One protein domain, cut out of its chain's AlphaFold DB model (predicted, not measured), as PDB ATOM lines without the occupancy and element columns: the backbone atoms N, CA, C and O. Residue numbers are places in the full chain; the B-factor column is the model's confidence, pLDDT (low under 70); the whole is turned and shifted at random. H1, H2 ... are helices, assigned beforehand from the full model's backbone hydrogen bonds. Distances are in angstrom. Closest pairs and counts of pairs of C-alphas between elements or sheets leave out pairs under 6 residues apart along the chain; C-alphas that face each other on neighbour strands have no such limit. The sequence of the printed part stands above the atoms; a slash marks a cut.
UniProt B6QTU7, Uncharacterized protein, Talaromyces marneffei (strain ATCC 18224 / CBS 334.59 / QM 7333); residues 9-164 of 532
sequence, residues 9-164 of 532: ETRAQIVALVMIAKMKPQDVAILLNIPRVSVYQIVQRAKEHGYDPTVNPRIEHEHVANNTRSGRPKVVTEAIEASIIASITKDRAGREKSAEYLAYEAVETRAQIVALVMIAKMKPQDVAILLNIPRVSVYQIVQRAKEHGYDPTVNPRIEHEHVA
ATOM      1  N   GLU A   9     -48.331  -0.268 -25.547       88.25
ATOM      2  CA  GLU A   9     -48.749  -0.555 -26.923       88.25
ATOM      3  C   GLU A   9     -49.775   0.463 -27.421       88.25
ATOM      4  O   GLU A   9     -49.606   1.049 -28.489       88.25
ATOM      5  N   THR A  10     -50.815   0.720 -26.616       88.88
ATOM      6  CA  THR A  10     -51.880   1.670 -26.964       88.88
ATOM      7  C   THR A  10     -51.319   3.093 -27.080       88.88
ATOM      8  O   THR A  10     -51.713   3.859 -27.958       88.88
ATOM      9  N   ARG A  11     -50.358   3.466 -26.225       91.38
ATOM     10  CA  ARG A  11     -49.693   4.776 -26.302       91.38
ATOM     11  C   ARG A  11     -48.796   4.897 -27.527       91.38
ATOM     12  O   ARG A  11     -48.901   5.892 -28.240       91.38
ATOM     13  N   ALA A  12     -47.977   3.884 -27.805       90.00
ATOM     14  CA  ALA A  12     -47.137   3.837 -29.001       90.00
ATOM     15  C   ALA A  12     -47.979   3.898 -30.285       90.00
ATOM     16  O   ALA A  12     -47.653   4.641 -31.208       90.00
ATOM     17  N   GLN A  13     -49.115   3.199 -30.307       93.12
ATOM     18  CA  GLN A  13     -50.096   3.261 -31.384       93.12
ATOM     19  C   GLN A  13     -50.630   4.684 -31.605       93.12
ATOM     20  O   GLN A  13     -50.614   5.177 -32.732       93.12
ATOM     21  N   ILE A  14     -51.080   5.366 -30.544       92.31
ATOM     22  CA  ILE A  14     -51.594   6.743 -30.628       92.31
ATOM     23  C   ILE A  14     -50.527   7.697 -31.169       92.31
ATOM     24  O   ILE A  14     -50.799   8.479 -32.082       92.31
ATOM     25  N   VAL A  15     -49.314   7.628 -30.614       92.06
ATOM     26  CA  VAL A  15     -48.196   8.485 -31.025       92.06
ATOM     27  C   VAL A  15     -47.867   8.250 -32.500       92.06
ATOM     28  O   VAL A  15     -47.751   9.218 -33.249       92.06
ATOM     29  N   ALA A  16     -47.818   6.995 -32.953       93.06
ATOM     30  CA  ALA A  16     -47.561   6.657 -34.351       93.06
ATOM     31  C   ALA A  16     -48.625   7.237 -35.303       93.06
ATOM     32  O   ALA A  16     -48.287   7.883 -36.295       93.06
ATOM     33  N   LEU A  17     -49.913   7.060 -34.996       93.38
ATOM     34  CA  LEU A  17     -51.003   7.515 -35.867       93.38
ATOM     35  C   LEU A  17     -51.081   9.048 -35.966       93.38
ATOM     36  O   LEU A  17     -51.313   9.593 -37.046       93.38
ATOM     37  N   VAL A  18     -50.850   9.758 -34.859       93.44
ATOM     38  CA  VAL A  18     -50.930  11.226 -34.834       93.44
ATOM     39  C   VAL A  18     -49.656  11.877 -35.379       93.44
ATOM     40  O   VAL A  18     -49.724  12.779 -36.213       93.44
ATOM     41  N   MET A  19     -48.482  11.447 -34.913       91.62
ATOM     42  CA  MET A  19     -47.224  12.157 -35.174       91.62
ATOM     43  C   MET A  19     -46.574  11.746 -36.499       91.62
ATOM     44  O   MET A  19     -45.968  12.602 -37.155       91.62
ATOM     45  N   ILE A  20     -46.739  10.486 -36.924       90.94
ATOM     46  CA  ILE A  20     -46.169   9.956 -38.173       90.94
ATOM     47  C   ILE A  20     -47.217   9.930 -39.281       90.94
ATOM     48  O   ILE A  20     -47.022  10.580 -40.302       90.94
ATOM     49  N   ALA A  21     -48.340   9.234 -39.075       90.38
ATOM     50  CA  ALA A  21     -49.379   9.108 -40.104       90.38
ATOM     51  C   ALA A  21     -50.223  10.387 -40.293       90.38
ATOM     52  O   ALA A  21     -51.103  10.423 -41.150       90.38
ATOM     53  N   LYS A  22     -49.951  11.441 -39.505       91.19
ATOM     54  CA  LYS A  22     -50.595  12.766 -39.563       91.19
ATOM     55  C   LYS A  22     -52.126  12.724 -39.466       91.19
ATOM     56  O   LYS A  22     -52.805  13.631 -39.946       91.19
ATOM     57  N   MET A  23     -52.684  11.701 -38.815       90.81
ATOM     58  CA  MET A  23     -54.118  11.633 -38.538       90.81
ATOM     59  C   MET A  23     -54.503  12.703 -37.513       90.81
ATOM     60  O   MET A  23     -53.756  12.968 -36.564       90.81
ATOM     61  N   LYS A  24     -55.684  13.321 -37.660       91.88
ATOM     62  CA  LYS A  24     -56.137  14.312 -36.676       91.88
ATOM     63  C   LYS A  24     -56.364  13.608 -35.329       91.88
ATOM     64  O   LYS A  24     -56.999  12.553 -35.306       91.88
ATOM     65  N   PRO A  25     -55.945  14.192 -34.188       90.81
ATOM     66  CA  PRO A  25     -56.157  13.584 -32.868       90.81
ATOM     67  C   PRO A  25     -57.623  13.236 -32.567       90.81
ATOM     68  O   PRO A  25     -57.901  12.290 -31.837       90.81
ATOM     69  N   GLN A  26     -58.568  13.987 -33.146       90.19
ATOM     70  CA  GLN A  26     -60.005  13.734 -33.021       90.19
ATOM     71  C   GLN A  26     -60.438  12.446 -33.732       90.19
ATOM     72  O   GLN A  26     -61.258  11.713 -33.185       90.19
ATOM     73  N   ASP A  27     -59.855  12.157 -34.896       90.25
ATOM     74  CA  ASP A  27     -60.149  10.959 -35.685       90.25
ATOM     75  C   ASP A  27     -59.533   9.724 -35.016       90.25
ATOM     76  O   ASP A  27     -60.177   8.684 -34.926       90.25
ATOM     77  N   VAL A  28     -58.324   9.855 -34.452       90.44
ATOM     78  CA  VAL A  28     -57.668   8.786 -33.671       90.44
ATOM     79  C   VAL A  28     -58.440   8.472 -32.385       90.44
ATOM     80  O   VAL A  28     -58.571   7.307 -32.017       90.44
ATOM     81  N   ALA A  29     -58.989   9.491 -31.719       90.19
ATOM     82  CA  ALA A  29     -59.832   9.317 -30.536       90.19
ATOM     83  C   ALA A  29     -61.120   8.535 -30.843       90.19
ATOM     84  O   ALA A  29     -61.495   7.654 -30.074       90.19
ATOM     85  N   ILE A  30     -61.767   8.832 -31.978       90.62
ATOM     86  CA  ILE A  30     -62.953   8.099 -32.446       90.62
ATOM     87  C   ILE A  30     -62.568   6.669 -32.829       90.62
ATOM     88  O   ILE A  30     -63.214   5.728 -32.380       90.62
ATOM     89  N   LEU A  31     -61.494   6.508 -33.608       89.88
ATOM     90  CA  LEU A  31     -61.037   5.210 -34.097       89.88
ATOM     91  C   LEU A  31     -60.736   4.239 -32.954       89.88
ATOM     92  O   LEU A  31     -61.189   3.106 -32.991       89.88
ATOM     93  N   LEU A  32     -59.977   4.667 -31.944       89.75
ATOM     94  CA  LEU A  32     -59.549   3.791 -30.849       89.75
ATOM     95  C   LEU A  32     -60.546   3.735 -29.683       89.75
ATOM     96  O   LEU A  32     -60.277   3.048 -28.700       89.75
ATOM     97  N   ASN A  33     -61.666   4.463 -29.774       90.06
ATOM     98  CA  ASN A  33     -62.619   4.667 -28.682       90.06
ATOM     99  C   ASN A  33     -61.935   5.157 -27.384       90.06
ATOM    100  O   ASN A  33     -62.123   4.607 -26.300       90.06
ATOM    101  N   ILE A  34     -61.086   6.184 -27.506       88.69
ATOM    102  CA  ILE A  34     -60.318   6.772 -26.396       88.69
ATOM    103  C   ILE A  34     -60.736   8.236 -26.224       88.69
ATOM    104  O   ILE A  34     -60.857   8.953 -27.221       88.69
ATOM    105  N   PRO A  35     -60.915   8.744 -24.985       91.31
ATOM    106  CA  PRO A  35     -61.252  10.145 -24.769       91.31
ATOM    107  C   PRO A  35     -60.255  11.077 -25.465       91.31
ATOM    108  O   PRO A  35     -59.041  10.941 -25.301       91.31
ATOM    109  N   ARG A  36     -60.765  12.074 -26.204       89.50
ATOM    110  CA  ARG A  36     -59.936  13.047 -26.947       89.50
ATOM    111  C   ARG A  36     -58.828  13.641 -26.075       89.50
ATOM    112  O   ARG A  36     -57.679  13.710 -26.496       89.50
ATOM    113  N   VAL A  37     -59.161  14.004 -24.836       88.06
ATOM    114  CA  VAL A  37     -58.217  14.557 -23.853       88.06
ATOM    115  C   VAL A  37     -57.036  13.612 -23.598       88.06
ATOM    116  O   VAL A  37     -55.896  14.068 -23.544       88.06
ATOM    117  N   SER A  38     -57.280  12.304 -23.502       88.56
ATOM    118  CA  SER A  38     -56.240  11.291 -23.301       88.56
ATOM    119  C   SER A  38     -55.301  11.186 -24.504       88.56
ATOM    120  O   SER A  38     -54.089  11.136 -24.315       88.56
ATOM    121  N   VAL A  39     -55.831  11.239 -25.733       88.69
ATOM    122  CA  VAL A  39     -55.024  11.246 -26.970       88.69
ATOM    123  C   VAL A  39     -54.092  12.460 -27.007       88.69
ATOM    124  O   VAL A  39     -52.888  12.302 -27.204       88.69
ATOM    125  N   TYR A  40     -54.616  13.665 -26.744       90.75
ATOM    126  CA  TYR A  40     -53.801  14.884 -26.685       90.75
ATOM    127  C   TYR A  40     -52.724  14.805 -25.598       90.75
ATOM    128  O   TYR A  40     -51.576  15.160 -25.850       90.75
ATOM    129  N   GLN A  41     -53.069  14.305 -24.409       89.12
ATOM    130  CA  GLN A  41     -52.111  14.157 -23.314       89.12
ATOM    131  C   GLN A  41     -50.998  13.158 -23.638       89.12
ATOM    132  O   GLN A  41     -49.852  13.417 -23.297       89.12
ATOM    133  N   ILE A  42     -51.310  12.029 -24.279       89.31
ATOM    134  CA  ILE A  42     -50.313  11.017 -24.654       89.31
ATOM    135  C   ILE A  42     -49.341  11.582 -25.696       89.31
ATOM    136  O   ILE A  42     -48.132  11.451 -25.533       89.31
ATOM    137  N   VAL A  43     -49.854  12.262 -26.725       90.12
ATOM    138  CA  VAL A  43     -49.020  12.890 -27.763       90.12
ATOM    139  C   VAL A  43     -48.152  14.003 -27.183       90.12
ATOM    140  O   VAL A  43     -46.981  14.116 -27.536       90.12
ATOM    141  N   GLN A  44     -48.705  14.820 -26.284       89.69
ATOM    142  CA  GLN A  44     -47.951  15.902 -25.661       89.69
ATOM    143  C   GLN A  44     -46.856  15.374 -24.733       89.69
ATOM    144  O   GLN A  44     -45.734  15.863 -24.797       89.69
ATOM    145  N   ARG A  45     -47.138  14.323 -23.953       87.62
ATOM    146  CA  ARG A  45     -46.125  13.658 -23.121       87.62
ATOM    147  C   ARG A  45     -44.986  13.083 -23.951       87.62
ATOM    148  O   ARG A  45     -43.840  13.258 -23.571       87.62
ATOM    149  N   ALA A  46     -45.280  12.467 -25.097       87.88
ATOM    150  CA  ALA A  46     -44.225  11.966 -25.975       87.88
ATOM    151  C   ALA A  46     -43.285  13.097 -26.429       87.88
ATOM    152  O   ALA A  46     -42.069  12.930 -26.397       87.88
ATOM    153  N   LYS A  47     -43.828  14.276 -26.770       89.81
ATOM    154  CA  LYS A  47     -43.023  15.466 -27.100       89.81
ATOM    155  C   LYS A  47     -42.221  15.988 -25.905       89.81
ATOM    156  O   LYS A  47     -41.068  16.360 -26.071       89.81
ATOM    157  N   GLU A  48     -42.820  16.021 -24.714       87.56
ATOM    158  CA  GLU A  48     -42.135  16.401 -23.466       87.56
ATOM    159  C   GLU A  48     -40.988  15.437 -23.128       87.56
ATOM    160  O   GLU A  48     -39.960  15.860 -22.611       87.56
ATOM    161  N   HIS A  49     -41.138  14.155 -23.471       84.75
ATOM    162  CA  HIS A  49     -40.099  13.124 -23.387       84.75
ATOM    163  C   HIS A  49     -39.130  13.139 -24.580       84.75
ATOM    164  O   HIS A  49     -38.355  12.205 -24.749       84.75
ATOM    165  N   GLY A  50     -39.150  14.188 -25.408       86.19
ATOM    166  CA  GLY A  50     -38.174  14.402 -26.477       86.19
ATOM    167  C   GLY A  50     -38.460  13.668 -27.788       86.19
ATOM    168  O   GLY A  50     -37.614  13.685 -28.679       86.19
ATOM    169  N   TYR A  51     -39.636  13.050 -27.953       88.81
ATOM    170  CA  TYR A  51     -39.982  12.376 -29.203       88.81
ATOM    171  C   TYR A  51     -40.262  13.377 -30.331       88.81
ATOM    172  O   TYR A  51     -41.295  14.058 -30.340       88.81
ATOM    173  N   ASP A  52     -39.375  13.394 -31.326       88.56
ATOM    174  CA  ASP A  52     -39.541  14.125 -32.580       88.56
ATOM    175  C   ASP A  52     -39.419  13.163 -33.777       88.56
ATOM    176  O   ASP A  52     -38.323  12.666 -34.060       88.56
ATOM    177  N   PRO A  53     -40.513  12.918 -34.531       87.50
ATOM    178  CA  PRO A  53     -40.493  11.995 -35.660       87.50
ATOM    179  C   PRO A  53     -39.636  12.473 -36.844       87.50
ATOM    180  O   PRO A  53     -39.390  11.684 -37.753       87.50
ATOM    181  N   THR A  54     -39.219  13.745 -36.875       85.75
ATOM    182  CA  THR A  54     -38.315  14.291 -37.904       85.75
ATOM    183  C   THR A  54     -36.844  13.998 -37.614       85.75
ATOM    184  O   THR A  54     -36.054  13.885 -38.548       85.75
ATOM    185  N   VAL A  55     -36.495  13.833 -36.335       84.12
ATOM    186  CA  VAL A  55     -35.135  13.522 -35.871       84.12
ATOM    187  C   VAL A  55     -34.949  12.014 -35.747       84.12
ATOM    188  O   VAL A  55     -34.007  11.455 -36.302       84.12
ATOM    189  N   ASN A  56     -35.866  11.343 -35.046       84.12
ATOM    190  CA  ASN A  56     -35.902   9.891 -34.937       84.12
ATOM    191  C   ASN A  56     -37.363   9.411 -35.006       84.12
ATOM    192  O   ASN A  56     -38.100   9.512 -34.022       84.12
ATOM    193  N   PRO A  57     -37.814   8.860 -36.146       86.25
ATOM    194  CA  PRO A  57     -39.192   8.398 -36.299       86.25
ATOM    195  C   PRO A  57     -39.533   7.195 -35.409       86.25
ATOM    196  O   PRO A  57     -40.714   6.890 -35.228       86.25
ATOM    197  N   ARG A  58     -38.553   6.513 -34.812       86.31
ATOM    198  CA  ARG A  58     -38.768   5.335 -33.967       86.31
ATOM    199  C   ARG A  58     -39.264   5.696 -32.566       86.31
ATOM    200  O   ARG A  58     -38.687   6.530 -31.876       86.31
ATOM    201  N   ILE A  59     -40.313   5.011 -32.113       86.00
ATOM    202  CA  ILE A  59     -40.807   5.130 -30.739       86.00
ATOM    203  C   ILE A  59     -40.020   4.167 -29.844       86.00
ATOM    204  O   ILE A  59     -40.055   2.948 -30.040       86.00
ATOM    205  N   GLU A  60     -39.328   4.731 -28.858       84.44
ATOM    206  CA  GLU A  60     -38.607   4.030 -27.799       84.44
ATOM    207  C   GLU A  60     -39.433   4.030 -26.507       84.44
ATOM    208  O   GLU A  60     -40.397   4.791 -26.378       84.44
ATOM    209  N   HIS A  61     -39.071   3.174 -25.545       81.19
ATOM    210  CA  HIS A  61     -39.825   3.040 -24.295       81.19
ATOM    211  C   HIS A  61     -39.961   4.387 -23.570       81.19
ATOM    212  O   HIS A  61     -41.051   4.712 -23.095       81.19
ATOM    213  N   GLU A  62     -38.894   5.185 -23.522       81.38
ATOM    214  CA  GLU A  62     -38.866   6.471 -22.818       81.38
ATOM    215  C   GLU A  62     -39.930   7.441 -23.342       81.38
ATOM    216  O   GLU A  62     -40.626   8.055 -22.542       81.38
ATOM    217  N   HIS A  63     -40.168   7.471 -24.659       85.00
ATOM    218  CA  HIS A  63     -41.163   8.344 -25.300       85.00
ATOM    219  C   HIS A  63     -42.608   8.042 -24.886       85.00
ATOM    220  O   HIS A  63     -43.497   8.884 -25.017       85.00
ATOM    221  N   VAL A  64     -42.877   6.809 -24.457       84.06
ATOM    222  CA  VAL A  64     -44.219   6.346 -24.091       84.06
ATOM    223  C   VAL A  64     -44.276   5.842 -22.658       84.06
ATOM    224  O   VAL A  64     -45.263   5.213 -22.285       84.06
ATOM    225  N   ALA A  65     -43.271   6.126 -21.827       79.81
ATOM    226  CA  ALA A  65     -43.243   5.737 -20.423       79.81
ATOM    227  C   ALA A  65     -44.243   6.558 -19.585       79.81
ATOM    228  O   ALA A  65     -44.640   7.670 -19.930       79.81
ATOM    229  N   ASN A  66     -44.705   6.000 -18.460       76.12
ATOM    230  CA  ASN A  66     -45.448   6.789 -17.470       76.12
ATOM    231  C   ASN A  66     -44.467   7.642 -16.657       76.12
ATOM    232  O   ASN A  66     -43.398   7.158 -16.287       76.12
ATOM    233  N   ASN A  67     -44.857   8.870 -16.301       65.25
ATOM    234  CA  ASN A  67     -44.109   9.655 -15.319       65.25
ATOM    235  C   ASN A  67     -44.059   8.890 -13.991       65.25
ATOM    236  O   ASN A  67     -45.073   8.356 -13.527       65.25
ATOM    237  N   THR A  68     -42.889   8.853 -13.361       56.12
ATOM    238  CA  THR A  68     -42.732   8.286 -12.024       56.12
ATOM    239  C   THR A  68     -43.611   9.068 -11.044       56.12
ATOM    240  O   THR A  68     -43.543  10.295 -10.965       56.12
ATOM    241  N   ARG A  69     -44.487   8.379 -10.297       50.00
ATOM    242  CA  ARG A  69     -45.230   9.019  -9.200       50.00
ATOM    243  C   ARG A  69     -44.220   9.553  -8.185       50.00
ATOM    244  O   ARG A  69     -43.321   8.818  -7.785       50.00
ATOM    245  N   SER A  70     -44.386  10.797  -7.741       46.03
ATOM    246  CA  SER A  70     -43.623  11.359  -6.625       46.03
ATOM    247  C   SER A  70     -43.961  10.587  -5.344       46.03
ATOM    248  O   SER A  70     -44.973  10.837  -4.689       46.03
ATOM    249  N   GLY A  71     -43.135   9.597  -5.032       49.72
ATOM    250  CA  GLY A  71     -43.219   8.729  -3.867       49.72
ATOM    251  C   GLY A  71     -41.893   7.993  -3.677       49.72
ATOM    252  O   GLY A  71     -41.108   7.902  -4.617       49.72
ATOM    253  N   ARG A  72     -41.658   7.538  -2.437       43.53
ATOM    254  CA  ARG A  72     -40.452   6.898  -1.862       43.53
ATOM    255  C   ARG A  72     -39.402   6.393  -2.882       43.53
ATOM    256  O   ARG A  72     -39.764   5.621  -3.768       43.53
ATOM    257  N   PRO A  73     -38.109   6.751  -2.721       46.06
ATOM    258  CA  PRO A  73     -37.059   6.445  -3.695       46.06
ATOM    259  C   PRO A  73     -36.980   4.952  -4.047       46.06
ATOM    260  O   PRO A  73     -37.243   4.087  -3.206       46.06
ATOM    261  N   LYS A  74     -36.629   4.672  -5.313       50.88
ATOM    262  CA  LYS A  74     -36.554   3.325  -5.897       50.88
ATOM    263  C   LYS A  74     -35.698   2.397  -5.024       50.88
ATOM    264  O   LYS A  74     -34.584   2.735  -4.644       50.88
ATOM    265  N   VAL A  75     -36.212   1.192  -4.768       53.28
ATOM    266  CA  VAL A  75     -35.506   0.103  -4.060       53.28
ATOM    267  C   VAL A  75     -34.327  -0.443  -4.886       53.28
ATOM    268  O   VAL A  75     -33.436  -1.091  -4.346       53.28
ATOM    269  N   VAL A  76     -34.297  -0.156  -6.190       52.78
ATOM    270  CA  VAL A  76     -33.197  -0.510  -7.092       52.78
ATOM    271  C   VAL A  76     -32.199   0.642  -7.130       52.78
ATOM    272  O   VAL A  76     -32.477   1.686  -7.713       52.78
ATOM    273  N   THR A  77     -31.067   0.452  -6.458       66.31
ATOM    274  CA  THR A  77     -29.915   1.361  -6.480       66.31
ATOM    275  C   THR A  77     -28.995   1.031  -7.660       66.31
ATOM    276  O   THR A  77     -29.048  -0.081  -8.186       66.31
ATOM    277  N   GLU A  78     -28.095   1.947  -8.035       62.75
ATOM    278  CA  GLU A  78     -27.054   1.720  -9.065       62.75
ATOM    279  C   GLU A  78     -26.232   0.440  -8.808       62.75
ATOM    280  O   GLU A  78     -25.778  -0.228  -9.734       62.75
ATOM    281  N   ALA A  79     -26.105   0.022  -7.544       62.50
ATOM    282  CA  ALA A  79     -25.454  -1.228  -7.159       62.50
ATOM    283  C   ALA A  79     -26.241  -2.490  -7.580       62.50
ATOM    284  O   ALA A  79     -25.644  -3.524  -7.887       62.50
ATOM    285  N   ILE A  80     -27.576  -2.421  -7.608       58.41
ATOM    286  CA  ILE A  80     -28.438  -3.514  -8.078       58.41
ATOM    287  C   ILE A  80     -28.426  -3.565  -9.611       58.41
ATOM    288  O   ILE A  80     -28.347  -4.655 -10.173       58.41
ATOM    289  N   GLU A  81     -28.400  -2.417 -10.291       52.62
ATOM    290  CA  GLU A  81     -28.179  -2.357 -11.744       52.62
ATOM    291  C   GLU A  81     -26.812  -2.930 -12.138       52.62
ATOM    292  O   GLU A  81     -26.740  -3.797 -13.009       52.62
ATOM    293  N   ALA A  82     -25.739  -2.563 -11.432       65.69
ATOM    294  CA  ALA A  82     -24.409  -3.136 -11.646       65.69
ATOM    295  C   ALA A  82     -24.377  -4.660 -11.403       65.69
ATOM    296  O   ALA A  82     -23.710  -5.396 -12.132       65.69
ATOM    297  N   SER A  83     -25.142  -5.163 -10.427       58.03
ATOM    298  CA  SER A  83     -25.288  -6.599 -10.142       58.03
ATOM    299  C   SER A  83     -26.057  -7.355 -11.235       58.03
ATOM    300  O   SER A  83     -25.709  -8.495 -11.569       58.03
ATOM    301  N   ILE A  84     -27.071  -6.724 -11.826       51.81
ATOM    302  CA  ILE A  84     -27.830  -7.270 -12.956       51.81
ATOM    303  C   ILE A  84     -26.944  -7.299 -14.211       51.81
ATOM    304  O   ILE A  84     -26.861  -8.336 -14.869       51.81
ATOM    305  N   ILE A  85     -26.182  -6.234 -14.482       57.94
ATOM    306  CA  ILE A  85     -25.211  -6.156 -15.590       57.94
ATOM    307  C   ILE A  85     -24.091  -7.203 -15.432       57.94
ATOM    308  O   ILE A  85     -23.727  -7.889 -16.392       57.94
ATOM    309  N   ALA A  86     -23.595  -7.415 -14.210       59.00
ATOM    310  CA  ALA A  86     -22.634  -8.475 -13.890       59.00
ATOM    311  C   ALA A  86     -23.211  -9.897 -14.065       59.00
ATOM    312  O   ALA A  86     -22.478 -10.848 -14.333       59.00
ATOM    313  N   SER A  87     -24.531 -10.060 -13.939       44.72
ATOM    314  CA  SER A  87     -25.215 -11.347 -14.134       44.72
ATOM    315  C   SER A  87     -25.488 -11.648 -15.613       44.72
ATOM    316  O   SER A  87     -25.458 -12.809 -16.014       44.72
ATOM    317  N   ILE A  88     -25.692 -10.614 -16.435       47.12
ATOM    318  CA  ILE A  88     -25.894 -10.720 -17.893       47.12
ATOM    319  C   ILE A  88     -24.570 -11.031 -18.628       47.12
ATOM    320  O   ILE A  88     -24.571 -11.645 -19.693       47.12
ATOM    321  N   THR A  89     -23.419 -10.680 -18.048       51.78
ATOM    322  CA  THR A  89     -22.081 -10.812 -18.669       51.78
ATOM    323  C   THR A  89     -21.411 -12.188 -18.515       51.78
ATOM    324  O   THR A  89     -20.288 -12.393 -19.002       51.78
ATOM    325  N   LYS A  90     -22.092 -13.148 -17.877       51.38
ATOM    326  CA  LYS A  90     -21.524 -14.421 -17.406       51.38
ATOM    327  C   LYS A  90     -21.435 -15.532 -18.472       51.38
ATOM    328  O   LYS A  90     -20.570 -16.401 -18.356       51.38
ATOM    329  N   ASP A  91     -22.226 -15.470 -19.549       47.12
ATOM    330  CA  ASP A  91     -22.399 -16.586 -20.496       47.12
ATOM    331  C   ASP A  91     -22.210 -16.148 -21.966       47.12
ATOM    332  O   ASP A  91     -22.650 -15.069 -22.370       47.12
ATOM    333  N   ARG A  92     -21.631 -17.020 -22.812       45.19
ATOM    334  CA  ARG A  92     -21.362 -16.770 -24.252       45.19
ATOM    335  C   ARG A  92     -22.620 -16.404 -25.057       45.19
ATOM    336  O   ARG A  92     -22.540 -15.564 -25.944       45.19
ATOM    337  N   ALA A  93     -23.782 -16.959 -24.705       44.09
ATOM    338  CA  ALA A  93     -25.054 -16.691 -25.385       44.09
ATOM    339  C   ALA A  93     -25.617 -15.275 -25.134       44.09
ATOM    340  O   ALA A  93     -26.439 -14.801 -25.912       44.09
ATOM    341  N   GLY A  94     -25.172 -14.585 -24.074       44.38
ATOM    342  CA  GLY A  94     -25.532 -13.186 -23.814       44.38
ATOM    343  C   GLY A  94     -24.703 -12.179 -24.620       44.38
ATOM    344  O   GLY A  94     -25.132 -11.045 -24.800       44.38
ATOM    345  N   ARG A  95     -23.534 -12.589 -25.138       47.78
ATOM    346  CA  ARG A  95     -22.596 -11.718 -25.871       47.78
ATOM    347  C   ARG A  95     -22.855 -11.630 -27.380       47.78
ATOM    348  O   ARG A  95     -22.226 -10.811 -28.037       47.78
ATOM    349  N   GLU A  96     -23.766 -12.428 -27.936       41.97
ATOM    350  CA  GLU A  96     -24.020 -12.498 -29.390       41.97
ATOM    351  C   GLU A  96     -25.279 -11.737 -29.851       41.97
ATOM    352  O   GLU A  96     -25.800 -11.985 -30.937       41.97
ATOM    353  N   LYS A  97     -25.774 -10.770 -29.070       40.22
ATOM    354  CA  LYS A  97     -26.722  -9.766 -29.580       40.22
ATOM    355  C   LYS A  97     -26.110  -8.377 -29.432       40.22
ATOM    356  O   LYS A  97     -25.855  -7.939 -28.314       40.22
ATOM    357  N   SER A  98     -25.881  -7.682 -30.548       39.31
ATOM    358  CA  SER A  98     -25.552  -6.254 -30.514       39.31
ATOM    359  C   SER A  98     -26.716  -5.479 -29.880       39.31
ATOM    360  O   SER A  98     -27.877  -5.873 -30.024       39.31
ATOM    361  N   ALA A  99     -26.431  -4.377 -29.181       42.12
ATOM    362  CA  ALA A  99     -27.464  -3.482 -28.645       42.12
ATOM    363  C   ALA A  99     -28.437  -3.002 -29.748       42.12
ATOM    364  O   ALA A  99     -29.637  -2.878 -29.511       42.12
ATOM    365  N   GLU A 100     -27.934  -2.872 -30.980       38.81
ATOM    366  CA  GLU A 100     -28.722  -2.671 -32.199       38.81
ATOM    367  C   GLU A 100     -29.798  -3.749 -32.396       38.81
ATOM    368  O   GLU A 100     -30.942  -3.411 -32.669       38.81
ATOM    369  N   TYR A 101     -29.487  -5.035 -32.201       42.31
ATOM    370  CA  TYR A 101     -30.439  -6.136 -32.406       42.31
ATOM    371  C   TYR A 101     -31.516  -6.225 -31.308       42.31
ATOM    372  O   TYR A 101     -32.642  -6.642 -31.579       42.31
ATOM    373  N   LEU A 102     -31.195  -5.817 -30.073       45.97
ATOM    374  CA  LEU A 102     -32.134  -5.801 -28.941       45.97
ATOM    375  C   LEU A 102     -33.120  -4.627 -28.996       45.97
ATOM    376  O   LEU A 102     -34.254  -4.776 -28.540       45.97
ATOM    377  N   ALA A 103     -32.747  -3.505 -29.618       45.19
ATOM    378  CA  ALA A 103     -33.654  -2.375 -29.799       45.19
ATOM    379  C   ALA A 103     -34.925  -2.780 -30.582       45.19
ATOM    380  O   ALA A 103     -36.011  -2.261 -30.324       45.19
ATOM    381  N   TYR A 104     -34.824  -3.702 -31.554       49.88
ATOM    382  CA  TYR A 104     -35.940  -4.116 -32.433       49.88
ATOM    383  C   TYR A 104     -36.950  -5.081 -31.781       49.88
ATOM    384  O   TYR A 104     -37.973  -5.394 -32.390       49.88
ATOM    385  N   GLU A 105     -36.704  -5.534 -30.548       58.34
ATOM    386  CA  GLU A 105     -37.602  -6.428 -29.794       58.34
ATOM    387  C   GLU A 105     -38.527  -5.671 -28.811       58.34
ATOM    388  O   GLU A 105     -39.383  -6.289 -28.169       58.34
ATOM    389  N   ALA A 106     -38.411  -4.340 -28.731       72.94
ATOM    390  CA  ALA A 106     -39.255  -3.485 -27.901       72.94
ATOM    391  C   ALA A 106     -40.743  -3.606 -28.294       72.94
ATOM    392  O   ALA A 106     -41.107  -3.748 -29.468       72.94
ATOM    393  N   VAL A 107     -41.622  -3.633 -27.295       80.88
ATOM    394  CA  VAL A 107     -43.071  -3.830 -27.479       80.88
ATOM    395  C   VAL A 107     -43.694  -2.621 -28.202       80.88
ATOM    396  O   VAL A 107     -44.542  -2.768 -29.080       80.88
ATOM    397  N   GLU A 108     -43.171  -1.434 -27.913       85.38
ATOM    398  CA  GLU A 108     -43.502  -0.120 -28.462       85.38
ATOM    399  C   GLU A 108     -43.260  -0.052 -29.965       85.38
ATOM    400  O   GLU A 108     -44.137   0.346 -30.730       85.38
ATOM    401  N   THR A 109     -42.075  -0.489 -30.400       86.38
ATOM    402  CA  THR A 109     -41.690  -0.493 -31.813       86.38
ATOM    403  C   THR A 109     -42.548  -1.487 -32.605       86.38
ATOM    404  O   THR A 109     -42.951  -1.198 -33.731       86.38
ATOM    405  N   ARG A 110     -42.906  -2.637 -32.015       88.69
ATOM    406  CA  ARG A 110     -43.832  -3.599 -32.641       88.69
ATOM    407  C   ARG A 110     -45.239  -3.019 -32.784       88.69
ATOM    408  O   ARG A 110     -45.809  -3.096 -33.872       88.69
ATOM    409  N   ALA A 111     -45.762  -2.377 -31.739       88.94
ATOM    410  CA  ALA A 111     -47.055  -1.695 -31.784       88.94
ATOM    411  C   ALA A 111     -47.073  -0.544 -32.807       88.94
ATOM    412  O   ALA A 111     -48.029  -0.414 -33.571       88.94
ATOM    413  N   GLN A 112     -45.990   0.233 -32.895       91.88
ATOM    414  CA  GLN A 112     -45.808   1.279 -33.903       91.88
ATOM    415  C   GLN A 112     -45.884   0.716 -35.331       91.88
ATOM    416  O   GLN A 112     -46.625   1.242 -36.160       91.88
ATOM    417  N   ILE A 113     -45.155  -0.366 -35.621       91.25
ATOM    418  CA  ILE A 113     -45.159  -1.013 -36.943       91.25
ATOM    419  C   ILE A 113     -46.560  -1.507 -37.309       91.25
ATOM    420  O   ILE A 113     -47.042  -1.237 -38.411       91.25
ATOM    421  N   VAL A 114     -47.223  -2.213 -36.386       91.81
ATOM    422  CA  VAL A 114     -48.577  -2.738 -36.609       91.81
ATOM    423  C   VAL A 114     -49.557  -1.592 -36.869       91.81
ATOM    424  O   VAL A 114     -50.336  -1.674 -37.815       91.81
ATOM    425  N   ALA A 115     -49.474  -0.489 -36.120       92.25
ATOM    426  CA  ALA A 115     -50.321   0.683 -36.326       92.25
ATOM    427  C   ALA A 115     -50.112   1.326 -37.711       92.25
ATOM    428  O   ALA A 115     -51.079   1.580 -38.431       92.25
ATOM    429  N   LEU A 116     -48.862   1.554 -38.124       93.62
ATOM    430  CA  LEU A 116     -48.564   2.211 -39.402       93.62
ATOM    431  C   LEU A 116     -48.964   1.351 -40.613       93.62
ATOM    432  O   LEU A 116     -49.489   1.871 -41.599       93.62
ATOM    433  N   VAL A 117     -48.760   0.034 -40.539       93.81
ATOM    434  CA  VAL A 117     -49.076  -0.873 -41.652       93.81
ATOM    435  C   VAL A 117     -50.565  -1.221 -41.700       93.81
ATOM    436  O   VAL A 117     -51.178  -1.140 -42.761       93.81
ATOM    437  N   MET A 118     -51.163  -1.617 -40.571       92.12
ATOM    438  CA  MET A 118     -52.516  -2.189 -40.549       92.12
ATOM    439  C   MET A 118     -53.620  -1.133 -40.409       92.12
ATOM    440  O   MET A 118     -54.721  -1.356 -40.903       92.12
ATOM    441  N   ILE A 119     -53.341   0.017 -39.776       91.38
ATOM    442  CA  ILE A 119     -54.325   1.102 -39.600       91.38
ATOM    443  C   ILE A 119     -54.068   2.241 -40.581       91.38
ATOM    444  O   ILE A 119     -54.961   2.602 -41.342       91.38
ATOM    445  N   ALA A 120     -52.850   2.793 -40.598       90.75
ATOM    446  CA  ALA A 120     -52.514   3.907 -41.491       90.75
ATOM    447  C   ALA A 120     -52.306   3.474 -42.958       90.75
ATOM    448  O   ALA A 120     -52.098   4.324 -43.822       90.75
ATOM    449  N   LYS A 121     -52.387   2.164 -43.247       91.12
ATOM    450  CA  LYS A 121     -52.281   1.560 -44.588       91.12
ATOM    451  C   LYS A 121     -50.996   1.938 -45.341       91.12
ATOM    452  O   LYS A 121     -50.974   1.943 -46.573       91.12
ATOM    453  N   MET A 122     -49.914   2.234 -44.619       91.69
ATOM    454  CA  MET A 122     -48.603   2.478 -45.222       91.69
ATOM    455  C   MET A 122     -48.030   1.171 -45.778       91.69
ATOM    456  O   MET A 122     -48.214   0.099 -45.191       91.69
ATOM    457  N   LYS A 123     -47.298   1.228 -46.901       92.19
ATOM    458  CA  LYS A 123     -46.667   0.017 -47.442       92.19
ATOM    459  C   LYS A 123     -45.582  -0.462 -46.465       92.19
ATOM    460  O   LYS A 123     -44.780   0.354 -46.012       92.19
ATOM    461  N   PRO A 124     -45.460  -1.778 -46.192       90.88
ATOM    462  CA  PRO A 124     -44.423  -2.304 -45.297       90.88
ATOM    463  C   PRO A 124     -42.987  -1.922 -45.692       90.88
ATOM    464  O   PRO A 124     -42.106  -1.877 -44.842       90.88
ATOM    465  N   GLN A 125     -42.743  -1.661 -46.983       91.31
ATOM    466  CA  GLN A 125     -41.450  -1.193 -47.499       91.31
ATOM    467  C   GLN A 125     -41.142   0.237 -47.035       91.31
ATOM    468  O   GLN A 125     -40.043   0.496 -46.557       91.31
ATOM    469  N   ASP A 126     -42.133   1.125 -47.100       91.12
ATOM    470  CA  ASP A 126     -41.999   2.524 -46.689       91.12
ATOM    471  C   ASP A 126     -41.819   2.622 -45.169       91.12
ATOM    472  O   ASP A 126     -40.996   3.393 -44.691       91.12
ATOM    473  N   VAL A 127     -42.523   1.779 -44.402       90.12
ATOM    474  CA  VAL A 127     -42.366   1.692 -42.936       90.12
ATOM    475  C   VAL A 127     -40.981   1.165 -42.544       90.12
ATOM    476  O   VAL A 127     -40.393   1.652 -41.581       90.12
ATOM    477  N   ALA A 128     -40.440   0.199 -43.292       89.25
ATOM    478  CA  ALA A 128     -39.091  -0.323 -43.070       89.25
ATOM    479  C   ALA A 128     -38.014   0.753 -43.287       89.25
ATOM    480  O   ALA A 128     -37.117   0.892 -42.457       89.25
ATOM    481  N   ILE A 129     -38.140   1.538 -44.366       90.19
ATOM    482  CA  ILE A 129     -37.243   2.667 -44.661       90.19
ATOM    483  C   ILE A 129     -37.390   3.749 -43.589       90.19
ATOM    484  O   ILE A 129     -36.391   4.195 -43.036       90.19
ATOM    485  N   LEU A 130     -38.629   4.127 -43.260       89.38
ATOM    486  CA  LEU A 130     -38.923   5.178 -42.292       89.38
ATOM    487  C   LEU A 130     -38.316   4.878 -40.922       89.38
ATOM    488  O   LEU A 130     -37.679   5.741 -40.341       89.38
ATOM    489  N   LEU A 131     -38.519   3.670 -40.393       87.06
ATOM    490  CA  LEU A 131     -38.080   3.319 -39.040       87.06
ATOM    491  C   LEU A 131     -36.639   2.789 -38.982       87.06
ATOM    492  O   LEU A 131     -36.174   2.446 -37.897       87.06
ATOM    493  N   ASN A 132     -35.953   2.696 -40.127       87.19
ATOM    494  CA  ASN A 132     -34.654   2.040 -40.269       87.19
ATOM    495  C   ASN A 132     -34.655   0.601 -39.700       87.19
ATOM    496  O   ASN A 132     -33.815   0.221 -38.887       87.19
ATOM    497  N   ILE A 133     -35.654  -0.201 -40.092       83.62
ATOM    498  CA  ILE A 133     -35.847  -1.591 -39.634       83.62
ATOM    499  C   ILE A 133     -35.763  -2.527 -40.844       83.62
ATOM    500  O   ILE A 133     -36.355  -2.223 -41.882       83.62
ATOM    501  N   PRO A 134     -35.103  -3.701 -40.745       87.50
ATOM    502  CA  PRO A 134     -35.070  -4.658 -41.844       87.50
ATOM    503  C   PRO A 134     -36.476  -5.000 -42.338       87.50
ATOM    504  O   PRO A 134     -37.355  -5.368 -41.553       87.50
ATOM    505  N   ARG A 135     -36.678  -4.942 -43.663       87.56
ATOM    506  CA  ARG A 135     -37.971  -5.233 -44.305       87.56
ATOM    507  C   ARG A 135     -38.568  -6.545 -43.793       87.56
ATOM    508  O   ARG A 135     -39.740  -6.582 -43.447       87.56
ATOM    509  N   VAL A 136     -37.761  -7.599 -43.685       85.06
ATOM    510  CA  VAL A 136     -38.199  -8.920 -43.202       85.06
ATOM    511  C   VAL A 136     -38.835  -8.838 -41.809       85.06
ATOM    512  O   VAL A 136     -39.896  -9.421 -41.598       85.06
ATOM    513  N   SER A 137     -38.255  -8.063 -40.891       85.81
ATOM    514  CA  SER A 137     -38.775  -7.892 -39.533       85.81
ATOM    515  C   SER A 137     -40.144  -7.211 -39.525       85.81
ATOM    516  O   SER A 137     -41.036  -7.652 -38.807       85.81
ATOM    517  N   VAL A 138     -40.354  -6.194 -40.370       87.69
ATOM    518  CA  VAL A 138     -41.662  -5.526 -40.515       87.69
ATOM    519  C   VAL A 138     -42.733  -6.518 -40.977       87.69
ATOM    520  O   VAL A 138     -43.805  -6.586 -40.378       87.69
ATOM    521  N   TYR A 139     -42.434  -7.340 -41.991       89.81
ATOM    522  CA  TYR A 139     -43.364  -8.373 -42.464       89.81
ATOM    523  C   TYR A 139     -43.650  -9.427 -41.383       89.81
ATOM    524  O   TYR A 139     -44.807  -9.776 -41.175       89.81
ATOM    525  N   GLN A 140     -42.627  -9.898 -40.663       88.31
ATOM    526  CA  GLN A 140     -42.790 -10.884 -39.587       88.31
ATOM    527  C   GLN A 140     -43.620 -10.354 -38.415       88.31
ATOM    528  O   GLN A 140     -44.430 -11.093 -37.864       88.31
ATOM    529  N   ILE A 141     -43.435  -9.090 -38.027       88.81
ATOM    530  CA  ILE A 141     -44.186  -8.462 -36.932       88.81
ATOM    531  C   ILE A 141     -45.664  -8.324 -37.308       88.81
ATOM    532  O   ILE A 141     -46.531  -8.697 -36.522       88.81
ATOM    533  N   VAL A 142     -45.957  -7.849 -38.521       90.38
ATOM    534  CA  VAL A 142     -47.337  -7.714 -39.012       90.38
ATOM    535  C   VAL A 142     -48.009  -9.078 -39.164       90.38
ATOM    536  O   VAL A 142     -49.168  -9.235 -38.790       90.38
ATOM    537  N   GLN A 143     -47.288 -10.069 -39.689       90.31
ATOM    538  CA  GLN A 143     -47.808 -11.424 -39.837       90.31
ATOM    539  C   GLN A 143     -48.096 -12.068 -38.477       90.31
ATOM    540  O   GLN A 143     -49.167 -12.637 -38.294       90.31
ATOM    541  N   ARG A 144     -47.200 -11.898 -37.499       88.31
ATOM    542  CA  ARG A 144     -47.405 -12.386 -36.132       88.31
ATOM    543  C   ARG A 144     -48.628 -11.758 -35.473       88.31
ATOM    544  O   ARG A 144     -49.399 -12.475 -34.856       88.31
ATOM    545  N   ALA A 145     -48.842 -10.453 -35.652       89.44
ATOM    546  CA  ALA A 145     -50.036  -9.795 -35.126       89.44
ATOM    547  C   ALA A 145     -51.324 -10.403 -35.709       89.44
ATOM    548  O   ALA A 145     -52.270 -10.653 -34.968       89.44
ATOM    549  N   LYS A 146     -51.341 -10.720 -37.012       90.75
ATOM    550  CA  LYS A 146     -52.467 -11.425 -37.653       90.75
ATOM    551  C   LYS A 146     -52.649 -12.850 -37.121       90.75
ATOM    552  O   LYS A 146     -53.774 -13.261 -36.878       90.75
ATOM    553  N   GLU A 147     -51.559 -13.594 -36.932       89.50
ATOM    554  CA  GLU A 147     -51.580 -14.944 -36.342       89.50
ATOM    555  C   GLU A 147     -52.083 -14.934 -34.891       89.50
ATOM    556  O   GLU A 147     -52.758 -15.867 -34.465       89.50
ATOM    557  N   HIS A 148     -51.803 -13.860 -34.150       87.00
ATOM    558  CA  HIS A 148     -52.341 -13.593 -32.814       87.00
ATOM    559  C   HIS A 148     -53.761 -12.996 -32.836       87.00
ATOM    560  O   HIS A 148     -54.262 -12.589 -31.794       87.00
ATOM    561  N   GLY A 149     -54.426 -12.957 -33.997       88.88
ATOM    562  CA  GLY A 149     -55.837 -12.579 -34.122       88.88
ATOM    563  C   GLY A 149     -56.117 -11.077 -34.218       88.88
ATOM    564  O   GLY A 149     -57.274 -10.675 -34.126       88.88
ATOM    565  N   TYR A 150     -55.099 -10.234 -34.419       90.94
ATOM    566  CA  TYR A 150     -55.305  -8.793 -34.554       90.94
ATOM    567  C   TYR A 150     -55.956  -8.427 -35.895       90.94
ATOM    568  O   TYR A 150     -55.336  -8.551 -36.958       90.94
ATOM    569  N   ASP A 151     -57.177  -7.894 -35.825       89.06
ATOM    570  CA  ASP A 151     -57.911  -7.331 -36.955       89.06
ATOM    571  C   ASP A 151     -58.368  -5.892 -36.640       89.06
ATOM    572  O   ASP A 151     -59.248  -5.694 -35.792       89.06
ATOM    573  N   PRO A 152     -57.824  -4.871 -37.336       88.00
ATOM    574  CA  PRO A 152     -58.172  -3.476 -37.089       88.00
ATOM    575  C   PRO A 152     -59.626  -3.123 -37.445       88.00
ATOM    576  O   PRO A 152     -60.085  -2.050 -37.061       88.00
ATOM    577  N   THR A 153     -60.346  -3.976 -38.184       87.19
ATOM    578  CA  THR A 153     -61.769  -3.774 -38.508       87.19
ATOM    579  C   THR A 153     -62.701  -4.210 -37.378       87.19
ATOM    580  O   THR A 153     -63.794  -3.661 -37.247       87.19
ATOM    581  N   VAL A 154     -62.257  -5.160 -36.548       86.88
ATOM    582  CA  VAL A 154     -63.009  -5.691 -35.404       86.88
ATOM    583  C   VAL A 154     -62.667  -4.912 -34.138       86.88
ATOM    584  O   VAL A 154     -63.557  -4.399 -33.464       86.88
ATOM    585  N   ASN A 155     -61.374  -4.793 -33.827       87.25
ATOM    586  CA  ASN A 155     -60.881  -3.987 -32.720       87.25
ATOM    587  C   ASN A 155     -59.604  -3.255 -33.159       87.25
ATOM    588  O   ASN A 155     -58.538  -3.865 -33.249       87.25
ATOM    589  N   PRO A 156     -59.675  -1.939 -33.408       87.88
ATOM    590  CA  PRO A 156     -58.522  -1.174 -33.855       87.88
ATOM    591  C   PRO A 156     -57.475  -0.961 -32.757       87.88
ATOM    592  O   PRO A 156     -56.435  -0.389 -33.057       87.88
ATOM    593  N   ARG A 157     -57.694  -1.371 -31.502       89.56
ATOM    594  CA  ARG A 157     -56.734  -1.177 -30.405       89.56
ATOM    595  C   ARG A 157     -55.692  -2.297 -30.344       89.56
ATOM    596  O   ARG A 157     -56.026  -3.478 -30.319       89.56
ATOM    597  N   ILE A 158     -54.414  -1.923 -30.261       89.00
ATOM    598  CA  ILE A 158     -53.313  -2.881 -30.111       89.00
ATOM    599  C   ILE A 158     -53.112  -3.193 -28.625       89.00
ATOM    600  O   ILE A 158     -52.733  -2.322 -27.838       89.00
ATOM    601  N   GLU A 159     -53.354  -4.447 -28.255       86.81
ATOM    602  CA  GLU A 159     -53.102  -5.009 -26.931       86.81
ATOM    603  C   GLU A 159     -51.779  -5.784 -26.902       86.81
ATOM    604  O   GLU A 159     -51.222  -6.135 -27.947       86.81
ATOM    605  N   HIS A 160     -51.270  -6.059 -25.698       83.06
ATOM    606  CA  HIS A 160     -49.987  -6.740 -25.510       83.06
ATOM    607  C   HIS A 160     -49.945  -8.110 -26.204       83.06
ATOM    608  O   HIS A 160     -48.927  -8.463 -26.794       83.06
ATOM    609  N   GLU A 161     -51.041  -8.875 -26.167       84.12
ATOM    610  CA  GLU A 161     -51.125 -10.209 -26.776       84.12
ATOM    611  C   GLU A 161     -50.863 -10.173 -28.285       84.12
ATOM    612  O   GLU A 161     -50.120 -11.013 -28.780       84.12
ATOM    613  N   HIS A 162     -51.342  -9.141 -28.992       85.81
ATOM    614  CA  HIS A 162     -51.153  -8.977 -30.441       85.81
ATOM    615  C   HIS A 162     -49.694  -8.742 -30.847       85.81
ATOM    616  O   HIS A 162     -49.303  -8.981 -31.989       85.81
ATOM    617  N   VAL A 163     -48.887  -8.196 -29.937       83.50
ATOM    618  CA  VAL A 163     -47.488  -7.843 -30.197       83.50
ATOM    619  C   VAL A 163     -46.527  -8.641 -29.328       83.50
ATOM    620  O   VAL A 163     -45.334  -8.348 -29.335       83.50
ATOM    621  N   ALA A 164     -46.982  -9.663 -28.601       79.56
ATOM    622  CA  ALA A 164     -46.137 -10.490 -27.750       79.56
ATOM    623  C   ALA A 164     -45.178 -11.365 -28.580       79.56
ATOM    624  O   ALA A 164     -45.406 -11.693 -29.745       79.56
TER     625      ALA A 164
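AT A GLANCE: This is residues 9 to 164 of the 532 residues of an uncharacterized protein of Talaromyces marneffei (strain ATCC 18224 / CBS 334.59 / QM 7333) (UniProt B6QTU7). Two groups of three crossed helices, H1 to H3 and H6 to H8, pack together where H1 crosses H6 in the core, and the short H9 packs on H6 and H8. From this body a wide loop, residues 68 to 102, sticks out, holding H4 and most of H5. The printed part has 156 residues with nine named helices, H1 to H9 in order along the chain, and no named strand; the class is all helix. The whole is compact, with a radius of gyration of the C-alphas of 17.2 A, and spans 47 by 40 by 31 A.

IN THESE COORDINATES: H1, residues 9 to 20, begins at C-alpha 9 (-48.749, -0.555, -26.923) and is 15.6 A long. H2 is residues 25 to 31, and H3, residues 36 to 48, is 18.4 A long. H4, residues 78 to 88, starts at C-alpha 78 (-27.054, 1.720, -9.065) and is 15.3 A long. H5 is residues 99 to 103. H6, residues 107 to 119, is 17.3 A long. H7 is residues 124 to 131, and H8, residues 135 to 147, is 18.5 A long. H9, residues 160 to 163, ends at C-alpha 163 (-47.488, -7.843, -30.197).

HOW THE PARTS SIT: H6 is the hub, touching four helices. It touches H1 at a steep tilt of 56 degrees, the same way; the closest C-alphas, of Glu 9 and Ala 111, are 5.3 A apart. H1 touches H3, about perpendicular at 78 degrees, closest at the C-alphas of Val 15 and Val 43, 5.5 A. H2 touches H3 with the C-alphas of Ala 29 and Arg 36 closest, 5.2 A apart. H6 touches H8, about perpendicular at 82 degrees, with the C-alphas of Val 114 and Val 142 closest, 5.7 A. H6 and H7 form a helical hairpin at a steep tilt of 43 degrees, opposite ways; H6 touches H7 with residues 113 to 117 alone, and the closest C-alphas, of Val 117 and Pro 124, are 6.1 A apart. H9 touches residues 141 to 146 of H8, closest at the C-alphas of Ala 145 and His 162, 4.9 A. H4 and H5 touch no helix. Every O i to N i+4 pair is within hydrogen-bond range in H1 to H8; H9 is too short for such a pair.

THE WHOLE: The C-alphas of Gln 26 and Lys 90, the two farthest apart, are 50.2 A apart. Without residues 68 to 102 the body spans 34 by 32 by 24 A. The printed part has no cut. The links H3 to H4, 29 residues, and H8 to H9, 12 residues, are long. The mean pLDDT of the printed part is 79.0, and residues 67 to 105 are under 70.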